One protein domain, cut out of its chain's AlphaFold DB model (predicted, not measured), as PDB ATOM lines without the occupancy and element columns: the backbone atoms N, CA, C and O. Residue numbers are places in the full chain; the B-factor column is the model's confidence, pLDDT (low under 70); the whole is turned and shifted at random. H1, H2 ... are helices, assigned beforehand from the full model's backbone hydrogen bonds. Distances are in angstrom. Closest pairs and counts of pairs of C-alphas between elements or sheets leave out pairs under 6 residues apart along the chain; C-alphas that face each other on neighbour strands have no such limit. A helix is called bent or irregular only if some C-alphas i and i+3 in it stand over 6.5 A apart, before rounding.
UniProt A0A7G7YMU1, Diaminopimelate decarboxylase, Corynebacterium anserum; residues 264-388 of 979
ATOM      1  N   ASP A 264     148.004 154.524 156.201       88.38
ATOM      2  CA  ASP A 264     148.678 155.719 156.729       88.38
ATOM      3  C   ASP A 264     147.909 156.393 157.874       88.38
ATOM      4  O   ASP A 264     148.517 156.880 158.830       88.38
ATOM      5  N   ASN A 265     146.574 156.345 157.836       86.69
ATOM      6  CA  ASN A 265     145.715 156.910 158.879       86.69
ATOM      7  C   ASN A 265     145.869 156.212 160.241       86.69
ATOM      8  O   ASN A 265     145.609 156.842 161.264       86.69
ATOM      9  N   VAL A 266     146.300 154.944 160.265       92.69
ATOM     10  CA  VAL A 266     146.558 154.197 161.509       92.69
ATOM     11  C   VAL A 266     148.047 154.195 161.868       92.69
ATOM     12  O   VAL A 266     148.403 154.301 163.039       92.69
ATOM     13  N   ILE A 267     148.939 154.178 160.871       92.88
ATOM     14  CA  ILE A 267     150.394 154.160 161.086       92.88
ATOM     15  C   ILE A 267     150.905 155.507 161.616       92.88
ATOM     16  O   ILE A 267     151.708 155.537 162.550       92.88
ATOM     17  N   ALA A 268     150.478 156.626 161.024       87.75
ATOM     18  CA  ALA A 268     150.980 157.953 161.380       87.75
ATOM     19  C   ALA A 268     150.774 158.326 162.866       87.75
ATOM     20  O   ALA A 268     151.754 158.733 163.497       87.75
ATOM     21  N   PRO A 269     149.573 158.179 163.468       87.50
ATOM     22  CA  PRO A 269     149.395 158.464 164.892       87.50
ATOM     23  C   PRO A 269     150.153 157.472 165.786       87.50
ATOM     24  O   PRO A 269     150.750 157.888 166.779       87.50
ATOM     25  N   ALA A 270     150.197 156.189 165.414       93.75
ATOM     26  CA  ALA A 270     150.894 155.159 166.178       93.75
ATOM     27  C   ALA A 270     152.415 155.389 166.238       93.75
ATOM     28  O   ALA A 270     153.023 155.166 167.283       93.75
ATOM     29  N   LYS A 271     153.038 155.925 165.176       91.88
ATOM     30  CA  LYS A 271     154.462 156.317 165.202       91.88
ATOM     31  C   LYS A 271     154.770 157.318 166.317       91.88
ATOM     32  O   LYS A 271     155.777 157.163 166.999       91.88
ATOM     33  N   ASN A 272     153.901 158.305 166.542       84.00
ATOM     34  CA  ASN A 272     154.089 159.263 167.635       84.00
ATOM     35  C   ASN A 272     153.939 158.593 169.006       84.00
ATOM     36  O   ASN A 272     154.700 158.903 169.914       84.00
ATOM     37  N   GLN A 273     153.000 157.655 169.151       92.12
ATOM     38  CA  GLN A 273     152.829 156.900 170.397       92.12
ATOM     39  C   GLN A 273     154.051 156.026 170.706       92.12
ATOM     40  O   GLN A 273     154.501 156.005 171.844       92.12
ATOM     41  N   VAL A 274     154.649 155.384 169.693       92.88
ATOM     42  CA  VAL A 274     155.909 154.634 169.847       92.88
ATOM     43  C   VAL A 274     157.037 155.526 170.370       92.88
ATOM     44  O   VAL A 274     157.785 155.111 171.248       92.88
ATOM     45  N   LEU A 275     157.161 156.752 169.855       88.44
ATOM     46  CA  LEU A 275     158.194 157.694 170.301       88.44
ATOM     47  C   LEU A 275     157.991 158.164 171.750       88.44
ATOM     48  O   LEU A 275     158.963 158.548 172.394       88.44
ATOM     49  N   LEU A 276     156.752 158.139 172.245       87.81
ATOM     50  CA  LEU A 276     156.383 158.580 173.591       87.81
ATOM     51  C   LEU A 276     156.300 157.440 174.613       87.81
ATOM     52  O   LEU A 276     156.173 157.728 175.795       87.81
ATOM     53  N   ALA A 277     156.362 156.177 174.184       88.25
ATOM     54  CA  ALA A 277     156.264 155.035 175.088       88.25
ATOM     55  C   ALA A 277     157.409 155.040 176.119       88.25
ATOM     56  O   ALA A 277     158.593 155.172 175.767       88.25
ATOM     57  N   GLU A 278     157.048 154.871 177.391       87.12
ATOM     58  CA  GLU A 278     157.970 154.884 178.532       87.12
ATOM     59  C   GLU A 278     158.320 153.469 179.019       87.12
ATOM     60  O   GLU A 278     159.285 153.303 179.762       87.12
ATOM     61  N   SER A 279     157.577 152.443 178.583       91.50
ATOM     62  CA  SER A 279     157.789 151.047 178.989       91.50
ATOM     63  C   SER A 279     157.558 150.029 177.867       91.50
ATOM     64  O   SER A 279     156.914 150.320 176.854       91.50
ATOM     65  N   ASP A 280     158.066 148.807 178.070       91.81
ATOM     66  CA  ASP A 280     157.847 147.672 177.162       91.81
ATOM     67  C   ASP A 280     156.354 147.385 176.974       91.81
ATOM     68  O   ASP A 280     155.898 147.150 175.857       91.81
ATOM     69  N   ASP A 281     155.589 147.441 178.066       93.06
ATOM     70  CA  ASP A 281     154.159 147.154 178.056       93.06
ATOM     71  C   ASP A 281     153.400 148.169 177.195       93.06
ATOM     72  O   ASP A 281     152.644 147.776 176.305       93.06
ATOM     73  N   GLU A 282     153.666 149.466 177.369       94.38
ATOM     74  CA  GLU A 282     153.075 150.520 176.538       94.38
ATOM     75  C   GLU A 282     153.431 150.350 175.059       94.38
ATOM     76  O   GLU A 282     152.552 150.409 174.195       94.38
ATOM     77  N   LEU A 283     154.707 150.085 174.758       95.06
ATOM     78  CA  LEU A 283     155.161 149.859 173.389       95.06
ATOM     79  C   LEU A 283     154.435 148.668 172.750       95.06
ATOM     80  O   LEU A 283     153.943 148.767 171.621       95.06
ATOM     81  N   PHE A 284     154.339 147.542 173.459       96.31
ATOM     82  CA  PHE A 284     153.672 146.343 172.952       96.31
ATOM     83  C   PHE A 284     152.164 146.563 172.791       96.31
ATOM     84  O   PHE A 284     151.595 146.099 171.800       96.31
ATOM     85  N   HIS A 285     151.528 147.339 173.672       96.56
ATOM     86  CA  HIS A 285     150.124 147.736 173.530       96.56
ATOM     87  C   HIS A 285     149.889 148.603 172.291       96.56
ATOM     88  O   HIS A 285     148.913 148.370 171.571       96.56
ATOM     89  N   VAL A 286     150.777 149.558 171.998       97.25
ATOM     90  CA  VAL A 286     150.694 150.385 170.780       97.25
ATOM     91  C   VAL A 286     150.801 149.509 169.530       97.25
ATOM     92  O   VAL A 286     149.984 149.640 168.614       97.25
ATOM     93  N   ILE A 287     151.754 148.569 169.498       97.44
ATOM     94  CA  ILE A 287     151.920 147.633 168.374       97.44
ATOM     95  C   ILE A 287     150.672 146.752 168.219       97.44
ATOM     96  O   ILE A 287     150.144 146.625 167.112       97.44
ATOM     97  N   ALA A 288     150.166 146.184 169.318       96.88
ATOM     98  CA  ALA A 288     148.991 145.318 169.308       96.88
ATOM     99  C   ALA A 288     147.725 146.058 168.854       96.88
ATOM    100  O   ALA A 288     146.973 145.555 168.020       96.88
ATOM    101  N   ARG A 289     147.504 147.280 169.354       96.06
ATOM    102  CA  ARG A 289     146.358 148.109 168.961       96.06
ATOM    103  C   ARG A 289     146.422 148.474 167.483       96.06
ATOM    104  O   ARG A 289     145.438 148.291 166.777       96.06
ATOM    105  N   THR A 290     147.597 148.879 167.007       97.19
ATOM    106  CA  THR A 290     147.821 149.189 165.588       97.19
ATOM    107  C   THR A 290     147.523 147.978 164.699       97.19
ATOM    108  O   THR A 290     146.892 148.118 163.656       97.19
ATOM    109  N   ALA A 291     147.926 146.774 165.114       96.19
ATOM    110  CA  ALA A 291     147.604 145.539 164.400       96.19
ATOM    111  C   ALA A 291     146.086 145.273 164.343       96.19
ATOM    112  O   ALA A 291     145.562 144.925 163.284       96.19
ATOM    113  N   VAL A 292     145.358 145.480 165.445       94.94
ATOM    114  CA  VAL A 292     143.886 145.370 165.459       94.94
ATOM    115  C   VAL A 292     143.239 146.398 164.527       94.94
ATOM    116  O   VAL A 292     142.329 146.054 163.771       94.94
ATOM    117  N   ASP A 293     143.743 147.631 164.505       94.12
ATOM    118  CA  ASP A 293     143.242 148.672 163.604       94.12
ATOM    119  C   ASP A 293     143.504 148.319 162.128       94.12
ATOM    120  O   ASP A 293     142.634 148.512 161.278       94.12
ATOM    121  N   MET A 294     144.650 147.701 161.813       93.81
ATOM    122  CA  MET A 294     144.944 147.186 160.467       93.81
ATOM    123  C   MET A 294     143.985 146.062 160.041       93.81
ATOM    124  O   MET A 294     143.554 146.036 158.886       93.81
ATOM    125  N   LEU A 295     143.599 145.161 160.956       93.00
ATOM    126  CA  LEU A 295     142.556 144.155 160.692       93.00
ATOM    127  C   LEU A 295     141.201 144.819 160.415       93.00
ATOM    128  O   LEU A 295     140.502 144.441 159.472       93.00
ATOM    129  N   ALA A 296     140.851 145.861 161.175       91.00
ATOM    130  CA  ALA A 296     139.628 146.626 160.950       91.00
ATOM    131  C   ALA A 296     139.623 147.331 159.581       91.00
ATOM    132  O   ALA A 296     138.590 147.323 158.906       91.00
ATOM    133  N   CYS A 297     140.763 147.877 159.141       91.75
ATOM    134  CA  CYS A 297     140.934 148.430 157.795       91.75
ATOM    135  C   CYS A 297     140.743 147.361 156.708       91.75
ATOM    136  O   CYS A 297     139.995 147.588 155.757       91.75
ATOM    137  N   ALA A 298     141.348 146.181 156.866       90.81
ATOM    138  CA  ALA A 298     141.189 145.085 155.909       90.81
ATOM    139  C   ALA A 298     139.728 144.607 155.808       90.81
ATOM    140  O   ALA A 298     139.215 144.384 154.710       90.81
ATOM    141  N   ARG A 299     139.021 144.530 156.944       89.50
ATOM    142  CA  ARG A 299     137.582 144.230 156.988       89.50
ATOM    143  C   ARG A 299     136.753 145.302 156.284       89.50
ATOM    144  O   ARG A 299     135.856 144.967 155.515       89.50
ATOM    145  N   ALA A 300     137.054 146.581 156.512       89.12
ATOM    146  CA  ALA A 300     136.378 147.688 155.832       89.12
ATOM    147  C   ALA A 300     136.594 147.659 154.306       89.12
ATOM    148  O   ALA A 300     135.708 148.060 153.556       89.12
ATOM    149  N   ALA A 301     137.732 147.124 153.854       89.38
ATOM    150  CA  ALA A 301     138.034 146.872 152.446       89.38
ATOM    151  C   ALA A 301     137.416 145.568 151.891       89.38
ATOM    152  O   ALA A 301     137.620 145.242 150.724       89.38
ATOM    153  N   GLY A 302     136.658 144.815 152.698       89.00
ATOM    154  CA  GLY A 302     135.990 143.580 152.275       89.00
ATOM    155  C   GLY A 302     136.902 142.351 152.180       89.00
ATOM    156  O   GLY A 302     136.517 141.369 151.552       89.00
ATOM    157  N   LEU A 303     138.086 142.375 152.803       86.19
ATOM    158  CA  LEU A 303     139.095 141.306 152.707       86.19
ATOM    159  C   LEU A 303     138.946 140.204 153.778       86.19
ATOM    160  O   LEU A 303     139.868 139.420 153.994       86.19
ATOM    161  N   GLY A 304     137.790 140.126 154.447       77.06
ATOM    162  CA  GLY A 304     137.444 139.080 155.418       77.06
ATOM    163  C   GLY A 304     136.870 139.611 156.737       77.06
ATOM    164  O   GLY A 304     136.955 140.801 157.030       77.06
ATOM    165  N   ASP A 305     136.282 138.716 157.541       65.12
ATOM    166  CA  ASP A 305     135.726 139.028 158.866       65.12
ATOM    167  C   ASP A 305     136.714 138.641 159.977       65.12
ATOM    168  O   ASP A 305     136.729 137.522 160.496       65.12
ATOM    169  N   SER A 306     137.604 139.572 160.308       61.00
ATOM    170  CA  SER A 306     138.434 139.501 161.506       61.00
ATOM    171  C   SER A 306     137.800 140.394 162.580       61.00
ATOM    172  O   SER A 306     137.720 141.615 162.440       61.00
ATOM    173  N   GLY A 307     137.262 139.782 163.642       62.78
ATOM    174  CA  GLY A 307     136.784 140.496 164.834       62.78
ATOM    175  C   GLY A 307     137.908 141.235 165.577       62.78
ATOM    176  O   GLY A 307     139.059 141.218 165.146       62.78
ATOM    177  N   ASP A 308     137.589 141.868 166.712       66.94
ATOM    178  CA  ASP A 308     138.630 142.352 167.634       66.94
ATOM    179  C   ASP A 308     139.393 141.139 168.187       66.94
ATOM    180  O   ASP A 308     138.825 140.293 168.879       66.94
ATOM    181  N   ARG A 309     140.661 141.016 167.789       82.00
ATOM    182  CA  ARG A 309     141.551 139.883 168.084       82.00
ATOM    183  C   ARG A 309     142.763 140.337 168.894       82.00
ATOM    184  O   ARG A 309     143.855 139.798 168.712       82.00
ATOM    185  N   PHE A 310     142.590 141.336 169.766       92.38
ATOM    186  CA  PHE A 310     143.677 141.861 170.596       92.38
ATOM    187  C   PHE A 310     144.428 140.745 171.338       92.38
ATOM    188  O   PHE A 310     145.649 140.686 171.240       92.38
ATOM    189  N   ASP A 311     143.718 139.811 171.979       93.19
ATOM    190  CA  ASP A 311     144.336 138.698 172.717       93.19
ATOM    191  C   ASP A 311     145.172 137.779 171.813       93.19
ATOM    192  O   ASP A 311     146.246 137.321 172.198       93.19
ATOM    193  N   GLU A 312     144.718 137.514 170.584       93.12
ATOM    194  CA  GLU A 312     145.476 136.696 169.632       93.12
ATOM    195  C   GLU A 312     146.734 137.426 169.152       93.12
ATOM    196  O   GLU A 312     147.809 136.832 169.100       93.12
ATOM    197  N   VAL A 313     146.619 138.720 168.835       94.94
ATOM    198  CA  VAL A 313     147.758 139.572 168.460       94.94
ATOM    199  C   VAL A 313     148.762 139.656 169.608       94.94
ATOM    200  O   VAL A 313     149.966 139.520 169.390       94.94
ATOM    201  N   TRP A 314     148.273 139.824 170.835       95.69
ATOM    202  CA  TRP A 314     149.095 139.862 172.035       95.69
ATOM    203  C   TRP A 314     149.873 138.560 172.216       95.69
ATOM    204  O   TRP A 314     151.088 138.588 172.402       95.69
ATOM    205  N   ARG A 315     149.218 137.404 172.047       94.44
ATOM    206  CA  ARG A 315     149.892 136.099 172.078       94.44
ATOM    207  C   ARG A 315     150.988 135.974 171.023       94.44
ATOM    208  O   ARG A 315     152.023 135.384 171.320       94.44
ATOM    209  N   VAL A 316     150.818 136.550 169.829       94.12
ATOM    210  CA  VAL A 316     151.890 136.585 168.816       94.12
ATOM    211  C   VAL A 316     153.090 137.398 169.310       94.12
ATOM    212  O   VAL A 316     154.216 136.907 169.237       94.12
ATOM    213  N   LEU A 317     152.868 138.595 169.866       94.19
ATOM    214  CA  LEU A 317     153.940 139.434 170.431       94.19
ATOM    215  C   LEU A 317     154.670 138.731 171.590       94.19
ATOM    216  O   LEU A 317     155.895 138.812 171.716       94.19
ATOM    217  N   MET A 318     153.928 137.984 172.407       93.19
ATOM    218  CA  MET A 318     154.480 137.222 173.529       93.19
ATOM    219  C   MET A 318     155.124 135.889 173.110       93.19
ATOM    220  O   MET A 318     155.833 135.282 173.908       93.19
ATOM    221  N   GLY A 319     154.977 135.465 171.849       89.88
ATOM    222  CA  GLY A 319     155.492 134.181 171.352       89.88
ATOM    223  C   GLY A 319     154.700 132.964 171.848       89.88
ATOM    224  O   GLY A 319     155.221 131.853 171.870       89.88
ATOM    225  N   GLU A 320     153.452 133.183 172.256       90.94
ATOM    226  CA  GLU A 320     152.495 132.194 172.768       90.94
ATOM    227  C   GLU A 320     151.462 131.771 171.708       90.94
ATOM    228  O   GLU A 320     150.485 131.064 172.001       90.94
ATOM    229  N   ASP A 321     151.632 132.235 170.467       87.06
ATOM    230  CA  ASP A 321     150.916 131.688 169.323       87.06
ATOM    231  C   ASP A 321     151.304 130.210 169.162       87.06
ATOM    232  O   ASP A 321     152.437 129.842 169.451       87.06
ATOM    233  N   ALA A 322     150.375 129.336 168.771       79.44
ATOM    234  CA  ALA A 322     150.596 127.894 168.599       79.44
ATOM    235  C   ALA A 322     149.972 127.420 167.284       79.44
ATOM    236  O   ALA A 322     149.017 128.036 166.813       79.44
ATOM    237  N   GLY A 323     150.516 126.358 166.692       84.56
ATOM    238  CA  GLY A 323     150.067 125.833 165.405       84.56
ATOM    239  C   GLY A 323     150.995 124.745 164.875       84.56
ATOM    240  O   GLY A 323     152.079 124.526 165.424       84.56
ATOM    241  N   ASP A 324     150.540 124.049 163.834       91.31
ATOM    242  CA  ASP A 324     151.390 123.154 163.054       91.31
ATOM    243  C   ASP A 324     152.293 124.002 162.137       91.31
ATOM    244  O   ASP A 324     151.771 124.829 161.388       91.31
ATOM    245  N   PRO A 325     153.628 123.832 162.169       91.12
ATOM    246  CA  PRO A 325     154.547 124.688 161.419       91.12
ATOM    247  C   PRO A 325     154.316 124.712 159.904       91.12
ATOM    248  O   PRO A 325     154.572 125.738 159.271       91.12
ATOM    249  N   VAL A 326     153.870 123.598 159.314       94.38
ATOM    250  CA  VAL A 326     153.660 123.487 157.865       94.38
ATOM    251  C   VAL A 326     152.318 124.104 157.483       94.38
ATOM    252  O   VAL A 326     152.266 124.890 156.537       94.38
ATOM    253  N   GLU A 327     151.255 123.814 158.235       94.56
ATOM    254  CA  GLU A 327     149.945 124.443 158.025       94.56
ATOM    255  C   GLU A 327     149.995 125.958 158.257       94.56
ATOM    256  O   GLU A 327     149.394 126.717 157.499       94.56
ATOM    257  N   ASP A 328     150.771 126.419 159.243       93.06
ATOM    258  CA  ASP A 328     150.991 127.844 159.495       93.06
ATOM    259  C   ASP A 328     151.686 128.527 158.304       93.06
ATOM    260  O   ASP A 328     151.262 129.605 157.884       93.06
ATOM    261  N   LEU A 329     152.715 127.899 157.718       94.50
ATOM    262  CA  LEU A 329     153.393 128.425 156.527       94.50
ATOM    263  C   LEU A 329     152.447 128.480 155.314       94.50
ATOM    264  O   LEU A 329     152.451 129.477 154.587       94.50
ATOM    265  N   ARG A 330     151.622 127.441 155.111       95.44
ATOM    266  CA  ARG A 330     150.606 127.395 154.042       95.44
ATOM    267  C   ARG A 330     149.569 128.503 154.208       95.44
ATOM    268  O   ARG A 330     149.344 129.261 153.267       95.44
ATOM    269  N   LEU A 331     149.009 128.653 155.408       93.94
ATOM    270  CA  LEU A 331     148.043 129.708 155.714       93.94
ATOM    271  C   LEU A 331     148.649 131.100 155.507       93.94
ATOM    272  O   LEU A 331     148.020 131.965 154.902       93.94
ATOM    273  N   SER A 332     149.880 131.306 155.971       94.88
ATOM    274  CA  SER A 332     150.601 132.567 155.806       94.88
ATOM    275  C   SER A 332     150.794 132.932 154.330       94.88
ATOM    276  O   SER A 332     150.607 134.087 153.942       94.88
ATOM    277  N   LEU A 333     151.116 131.945 153.486       94.44
ATOM    278  CA  LEU A 333     151.219 132.124 152.038       94.44
ATOM    279  C   LEU A 333     149.865 132.475 151.409       94.44
ATOM    280  O   LEU A 333     149.795 133.433 150.641       94.44
ATOM    281  N   ASP A 334     148.795 131.760 151.769       92.56
ATOM    282  CA  ASP A 334     147.446 132.046 151.270       92.56
ATOM    283  C   ASP A 334     146.971 133.450 151.678       92.56
ATOM    284  O   ASP A 334     146.352 134.149 150.873       92.56
ATOM    285  N   VAL A 335     147.304 133.920 152.885       92.88
ATOM    286  CA  VAL A 335     147.049 135.312 153.287       92.88
ATOM    287  C   VAL A 335     147.892 136.281 152.464       92.88
ATOM    288  O   VAL A 335     147.353 137.249 151.936       92.88
ATOM    289  N   ALA A 336     149.192 136.029 152.299       92.06
ATOM    290  CA  ALA A 336     150.103 136.933 151.596       92.06
ATOM    291  C   ALA A 336     149.707 137.210 150.132       92.06
ATOM    292  O   ALA A 336     150.005 138.295 149.629       92.06
ATOM    293  N   VAL A 337     149.035 136.258 149.476       90.00
ATOM    294  CA  VAL A 337     148.515 136.389 148.101       90.00
ATOM    295  C   VAL A 337     147.035 136.798 148.038       90.00
ATOM    296  O   VAL A 337     146.519 137.051 146.952       90.00
ATOM    297  N   GLY A 338     146.346 136.893 149.181       87.88
ATOM    298  CA  GLY A 338     144.938 137.301 149.272       87.88
ATOM    299  C   GLY A 338     143.906 136.183 149.071       87.88
ATOM    300  O   GLY A 338     142.736 136.479 148.837       87.88
ATOM    301  N   ASN A 339     144.308 134.914 149.172       87.75
ATOM    302  CA  ASN A 339     143.418 133.748 149.096       87.75
ATOM    303  C   ASN A 339     142.770 133.380 150.440       87.75
ATOM    304  O   ASN A 339     141.771 132.661 150.463       87.75
ATOM    305  N   ALA A 340     143.317 133.871 151.553       89.94
ATOM    306  CA  ALA A 340     142.764 133.708 152.892       89.94
ATOM    307  C   ALA A 340     142.599 135.063 153.596       89.94
ATOM    308  O   ALA A 340     143.279 136.040 153.279       89.94
ATOM    309  N   ALA A 341     141.685 135.119 154.570       90.25
ATOM    310  CA  ALA A 341     141.450 136.321 155.363       90.25
ATOM    311  C   ALA A 341     142.665 136.649 156.258       90.25
ATOM    312  O   ALA A 341     143.273 135.731 156.816       90.25
ATOM    313  N   PRO A 342     142.997 137.938 156.460       91.94
ATOM    314  CA  PRO A 342     144.104 138.333 157.321       91.94
ATOM    315  C   PRO A 342     143.874 137.905 158.778       91.94
ATOM    316  O   PRO A 342     142.769 138.021 159.314       91.94
ATOM    317  N   HIS A 343     144.940 137.439 159.434       90.50
ATOM    318  CA  HIS A 343     144.924 136.929 160.811       90.50
ATOM    319  C   HIS A 343     145.882 137.692 161.741       90.50
ATOM    320  O   HIS A 343     146.642 138.563 161.313       90.50
ATOM    321  N   ALA A 344     145.891 137.330 163.029       92.75
ATOM    322  CA  ALA A 344     146.679 137.999 164.067       92.75
ATOM    323  C   ALA A 344     148.186 138.091 163.745       92.75
ATOM    324  O   ALA A 344     148.770 139.160 163.900       92.75
ATOM    325  N   ARG A 345     148.815 137.015 163.240       92.69
ATOM    326  CA  ARG A 345     150.247 137.044 162.864       92.69
ATOM    327  C   ARG A 345     150.554 138.018 161.720       92.69
ATOM    328  O   ARG A 345     151.499 138.791 161.838       92.69
ATOM    329  N   TRP A 346     149.728 138.050 160.668       93.06
ATOM    330  CA  TRP A 346     149.838 139.045 159.595       93.06
ATOM    331  C   TRP A 346     149.767 140.463 160.164       93.06
ATOM    332  O   TRP A 346     150.653 141.278 159.907       93.06
ATOM    333  N   ALA A 347     148.758 140.734 160.994       94.00
ATOM    334  CA  ALA A 347     148.525 142.055 161.562       94.00
ATOM    335  C   ALA A 347     149.685 142.505 162.462       94.00
ATOM    336  O   ALA A 347     150.189 143.618 162.315       94.00
ATOM    337  N   ALA A 348     150.156 141.620 163.345       95.69
ATOM    338  CA  ALA A 348     151.298 141.877 164.217       95.69
ATOM    339  C   ALA A 348     152.578 142.147 163.408       95.69
ATOM    340  O   ALA A 348     153.293 143.106 163.688       95.69
ATOM    341  N   GLY A 349     152.851 141.343 162.373       94.75
ATOM    342  CA  GLY A 349     154.009 141.529 161.494       94.75
ATOM    343  C   GLY A 349     153.955 142.836 160.701       94.75
ATOM    344  O   GLY A 349     154.953 143.556 160.622       94.75
ATOM    345  N   MET A 350     152.783 143.175 160.154       93.69
ATOM    346  CA  MET A 350     152.532 144.431 159.441       93.69
ATOM    347  C   MET A 350     152.710 145.649 160.350       93.69
ATOM    348  O   MET A 350     153.416 146.590 159.970       93.69
ATOM    349  N   ALA A 351     152.121 145.623 161.549       96.38
ATOM    350  CA  ALA A 351     152.232 146.702 162.525       96.38
ATOM    351  C   ALA A 351     153.683 146.880 162.981       96.38
ATOM    352  O   ALA A 351     154.222 147.983 162.888       96.38
ATOM    353  N   PHE A 352     154.352 145.790 163.374       96.38
ATOM    354  CA  PHE A 352     155.745 145.827 163.816       96.38
ATOM    355  C   PHE A 352     156.664 146.403 162.735       96.38
ATOM    356  O   PHE A 352     157.422 147.330 163.005       96.38
ATOM    357  N   ARG A 353     156.548 145.934 161.484       92.69
ATOM    358  CA  ARG A 353     157.350 146.441 160.358       92.69
ATOM    359  C   ARG A 353     157.076 147.915 160.051       92.69
ATOM    360  O   ARG A 353     158.014 148.664 159.793       92.69
ATOM    361  N   SER A 354     155.812 148.333 160.082       93.81
ATOM    362  CA  SER A 354     155.404 149.714 159.771       93.81
ATOM    363  C   SER A 354     155.833 150.716 160.844       93.81
ATOM    364  O   SER A 354     156.125 151.877 160.539       93.81
ATOM    365  N   LEU A 355     155.885 150.266 162.100       95.69
ATOM    366  CA  LEU A 355     156.321 151.057 163.249       95.69
ATOM    367  C   LEU A 355     157.831 150.961 163.502       95.69
ATOM    368  O   LEU A 355     158.374 151.815 164.200       95.69
ATOM    369  N   TYR A 356     158.523 149.995 162.889       93.19
ATOM    370  CA  TYR A 356     159.951 149.750 163.089       93.19
ATOM    371  C   TYR A 356     160.833 151.005 162.954       93.19
ATOM    372  O   TYR A 356     161.679 151.197 163.821       93.19
ATOM    373  N   PRO A 357     160.630 151.927 161.985       91.25
ATOM    374  CA  PRO A 357     161.424 153.159 161.928       91.25
ATOM    375  C   PRO A 357     161.292 154.048 163.179       91.25
ATOM    376  O   PRO A 357     162.287 154.585 163.658       91.25
ATOM    377  N   ALA A 358     160.084 154.174 163.741       91.44
ATOM    378  CA  ALA A 358     159.868 154.923 164.982       91.44
ATOM    379  C   ALA A 358     160.471 154.189 166.190       91.44
ATOM    380  O   ALA A 358     161.039 154.824 167.075       91.44
ATOM    381  N   ILE A 359     160.413 152.852 166.195       91.81
ATOM    382  CA  ILE A 359     161.060 152.018 167.217       91.81
ATOM    383  C   ILE A 359     162.578 152.221 167.178       91.81
ATOM    384  O   ILE A 359     163.173 152.497 168.216       91.81
ATOM    385  N   VAL A 360     163.206 152.147 165.999       90.25
ATOM    386  CA  VAL A 360     164.650 152.383 165.807       90.25
ATOM    387  C   VAL A 360     165.044 153.764 166.329       90.25
ATOM    388  O   VAL A 360     166.010 153.877 167.084       90.25
ATOM    389  N   GLN A 361     164.266 154.798 165.992       88.44
ATOM    390  CA  GLN A 361     164.491 156.163 166.471       88.44
ATOM    391  C   GLN A 361     164.395 156.273 168.002       88.44
ATOM    392  O   GLN A 361     165.188 156.991 168.609       88.44
ATOM    393  N   ARG A 362     163.438 155.575 168.625       87.62
ATOM    394  CA  ARG A 362     163.204 155.600 170.078       87.62
ATOM    395  C   ARG A 362     164.243 154.816 170.881       87.62
ATOM    396  O   ARG A 362     164.522 155.175 172.024       87.62
ATOM    397  N   THR A 363     164.749 153.720 170.327       86.31
ATOM    398  CA  THR A 363     165.542 152.720 171.065       86.31
ATOM    399  C   THR A 363     167.049 152.854 170.855       86.31
ATOM    400  O   THR A 363     167.812 152.487 171.747       86.31
ATOM    401  N   SER A 364     167.499 153.401 169.722       89.12
ATOM    402  CA  SER A 364     168.932 153.590 169.454       89.12
ATOM    403  C   SER A 364     169.559 154.639 170.390       89.12
ATOM    404  O   SER A 364     168.874 155.546 170.861       89.12
ATOM    405  N   PHE A 365     170.871 154.547 170.626       85.25
ATOM    406  CA  PHE A 365     171.675 155.499 171.415       85.25
ATOM    407  C   PHE A 365     171.189 155.701 172.865       85.25
ATOM    408  O   PHE A 365     170.997 156.833 173.304       85.25
ATOM    409  N   GLY A 366     170.992 154.605 173.610       67.25
ATOM    410  CA  GLY A 366     170.640 154.634 175.043       67.25
ATOM    411  C   GLY A 366     169.137 154.649 175.352       67.25
ATOM    412  O   GLY A 366     168.742 154.752 176.510       67.25
ATOM    413  N   GLY A 367     168.275 154.523 174.337       67.62
ATOM    414  CA  GLY A 367     166.823 154.410 174.521       67.62
ATOM    415  C   GLY A 367     166.334 152.996 174.851       67.62
ATOM    416  O   GLY A 367     165.254 152.836 175.417       67.62
ATOM    417  N   ARG A 368     167.121 151.970 174.508       76.12
ATOM    418  CA  ARG A 368     166.815 150.556 174.756       76.12
ATOM    419  C   ARG A 368     166.922 150.161 176.228       76.12
ATOM    420  O   ARG A 368     166.212 149.258 176.644       76.12
ATOM    421  N   ASP A 369     167.740 150.849 177.021       79.00
ATOM    422  CA  ASP A 369     167.899 150.537 178.451       79.00
ATOM    423  C   ASP A 369     166.605 150.790 179.248       79.00
ATOM    424  O   ASP A 369     166.390 150.211 180.308       79.00
ATOM    425  N   GLN A 370     165.705 151.611 178.700       77.19
ATOM    426  CA  GLN A 370     164.358 151.848 179.229       77.19
ATOM    427  C   GLN A 370     163.333 150.800 178.756       77.19
ATOM    428  O   GLN A 370     162.211 150.769 179.250       77.19
ATOM    429  N   LEU A 371     163.711 149.953 177.794       84.12
ATOM    430  CA  LEU A 371     162.876 148.938 177.144       84.12
ATOM    431  C   LEU A 371     163.592 147.568 177.149       84.12
ATOM    432  O   LEU A 371     163.926 147.024 176.087       84.12
ATOM    433  N   PRO A 372     163.908 147.010 178.335       83.44
ATOM    434  CA  PRO A 372     164.713 145.794 178.450       83.44
ATOM    435  C   PRO A 372     164.054 144.570 177.790       83.44
ATOM    436  O   PRO A 372     164.750 143.713 177.237       83.44
ATOM    437  N   GLY A 373     162.721 144.492 177.787       87.88
ATOM    438  CA  GLY A 373     161.943 143.420 177.166       87.88
ATOM    439  C   GLY A 373     161.881 143.496 175.638       87.88
ATOM    440  O   GLY A 373     161.574 142.491 174.984       87.88
ATOM    441  N   PHE A 374     162.216 144.641 175.033       88.81
ATOM    442  CA  PHE A 374     162.177 144.808 173.580       88.81
ATOM    443  C   PHE A 374     163.069 143.805 172.837       88.81
ATOM    444  O   PHE A 374     162.664 143.283 171.799       88.81
ATOM    445  N   GLY A 375     164.257 143.484 173.363       86.50
ATOM    446  CA  GLY A 375     165.172 142.534 172.716       86.50
ATOM    447  C   GLY A 375     164.562 141.140 172.523       86.50
ATOM    448  O   GLY A 375     164.784 140.488 171.501       86.50
ATOM    449  N   ASP A 376     163.746 140.694 173.475       88.38
ATOM    450  CA  ASP A 376     163.047 139.412 173.403       88.38
ATOM    451  C   ASP A 376     161.875 139.472 172.427       88.38
ATOM    452  O   ASP A 376     161.709 138.564 171.608       88.38
ATOM    453  N   CYS A 377     161.106 140.563 172.469       90.81
ATOM    454  CA  CYS A 377     160.020 140.821 171.529       90.81
ATOM    455  C   CYS A 377     160.529 140.877 170.080       90.81
ATOM    456  O   CYS A 377     159.998 140.182 169.217       90.81
ATOM    457  N   ALA A 378     161.619 141.603 169.815       89.44
ATOM    458  CA  ALA A 378     162.230 141.698 168.493       89.44
ATOM    459  C   ALA A 378     162.640 140.321 167.947       89.44
ATOM    460  O   ALA A 378     162.321 140.003 166.802       89.44
ATOM    461  N   ARG A 379     163.253 139.460 168.777       87.38
ATOM    462  CA  ARG A 379     163.603 138.077 168.390       87.38
ATOM    463  C   ARG A 379     162.378 137.222 168.057       87.38
ATOM    464  O   ARG A 379     162.438 136.398 167.150       87.38
ATOM    465  N   ARG A 380     161.265 137.394 168.780       90.31
ATOM    466  CA  ARG A 380     159.999 136.692 168.488       90.31
ATOM    467  C   ARG A 380     159.381 137.199 167.185       90.31
ATOM    468  O   ARG A 380     158.961 136.398 166.348       90.31
ATOM    469  N   MET A 381     159.381 138.518 167.001       93.25
ATOM    470  CA  MET A 381     158.786 139.194 165.851       93.25
ATOM    471  C   MET A 381     159.606 139.072 164.573       93.25
ATOM    472  O   MET A 381     159.033 139.213 163.497       93.25
ATOM    473  N   GLU A 382     160.895 138.738 164.645       89.31
ATOM    474  CA  GLU A 382     161.733 138.499 163.466       89.31
ATOM    475  C   GLU A 382     161.107 137.463 162.521       89.31
ATOM    476  O   GLU A 382     160.976 137.698 161.317       89.31
ATOM    477  N   ARG A 383     160.592 136.370 163.099       90.12
ATOM    478  CA  ARG A 383     159.860 135.312 162.392       90.12
ATOM    479  C   ARG A 383     158.603 135.828 161.685       90.12
ATOM    480  O   ARG A 383     158.248 135.315 160.631       90.12
ATOM    481  N   VAL A 384     157.920 136.807 162.270       92.56
ATOM    482  CA  VAL A 384     156.577 137.249 161.862       92.56
ATOM    483  C   VAL A 384     156.634 138.451 160.910       92.56
ATOM    484  O   VAL A 384     155.861 138.540 159.962       92.56
ATOM    485  N   ALA A 385     157.554 139.390 161.133       92.75
ATOM    486  CA  ALA A 385     157.608 140.667 160.417       92.75
ATOM    487  C   ALA A 385     158.533 140.652 159.184       92.75
ATOM    488  O   ALA A 385     158.294 141.396 158.218       92.75
ATOM    489  N   PHE A 386     159.581 139.816 159.199       90.81
ATOM    490  CA  PHE A 386     160.697 139.882 158.244       90.81
ATOM    491  C   PHE A 386     160.894 138.620 157.391       90.81
ATOM    492  O   PHE A 386     161.956 138.447 156.795       90.81
ATOM    493  N   GLY A 387     159.872 137.769 157.266       91.75
ATOM    494  CA  GLY A 387     159.955 136.527 156.495       91.75
ATOM    495  C   GLY A 387     160.015 136.683 154.964       91.75
ATOM    496  O   GLY A 387     160.134 137.802 154.438       91.75
ATOM    497  N   PRO A 388     160.017 135.556 154.230       93.62
ATOM    498  CA  PRO A 388     160.379 135.509 152.815       93.62
ATOM    499  C   PRO A 388     159.297 136.059 151.875       93.62
ATOM    500  O   PRO A 388     158.124 136.103 152.241       93.62
TER     501      PRO A 388
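AT A GLANCE: This is residues 264 to 388 of the 979 residues of the protein "Diaminopimelate decarboxylase" of Corynebacterium anserum (UniProt A0A7G7YMU1). The longest helix, H2, lies side by side with H1 as a hairpin, and the kinked H5 packs steeply across both. H6 folds back on H5, H3 packs on H2, H5 and H6, and H4 is set off at one end of the body. The printed part has 125 residues with six named helices, H1 to H6 in order, and no named strand: all helix, mostly crossed. It is compact, with a radius of gyration of the C-alphas of 14.3 A and spans of 43 by 31 by 24 A.

HOW THE PARTS SIT: H2, residues 280 to 300, touches H1, residues 264 to 276, in a hairpin at a shallow tilt of 5 degrees, opposite ways; their closest C-alphas, Val 274 and Leu 283, are 6.0 A apart. The hub is H5, residues 344 to 363, touching four helices. H5 is irregular, with C-alphas 354 and 357 7.3 A apart, and has a kink of 57 degrees near residue 357. Residues 287 to 295 of H2 touch H5 at a steep tilt of 46 degrees; the closest C-alphas, Ala 291 and Ala 347, are 4.6 A apart. H5 touches H6, residues 374 to 385, in a hairpin, the closest C-alphas, Gly 349 and Ala 385, being 3.9 A apart. H3, residues 310 to 318, touches H5, with the closest C-alphas, Val 313 and Ala 344, 4.8 A apart. H4, residues 325 to 336, is close to H5 but not clearly touching. Every O i to N i+4 pair is within hydrogen-bond range in H2, H3 and H4, against 6 of 9 in H1, 14 of 16 in H5 and 6 of 8 in H6.

IN THESE COORDINATES: H1 begins at C-alpha 264 (148.678, 155.719, 156.729), and H6 ends at C-alpha 385 (157.608, 140.667, 160.417). H2 is 30.3 A long and H5 24.9 A.

THE WHOLE: The two C-alphas farthest apart, Asn 339 and Gly 366, are 43.0 A apart. The printed part has no cut and no long link. Residues 305 to 308 and 366 to 367 have pLDDT under 70.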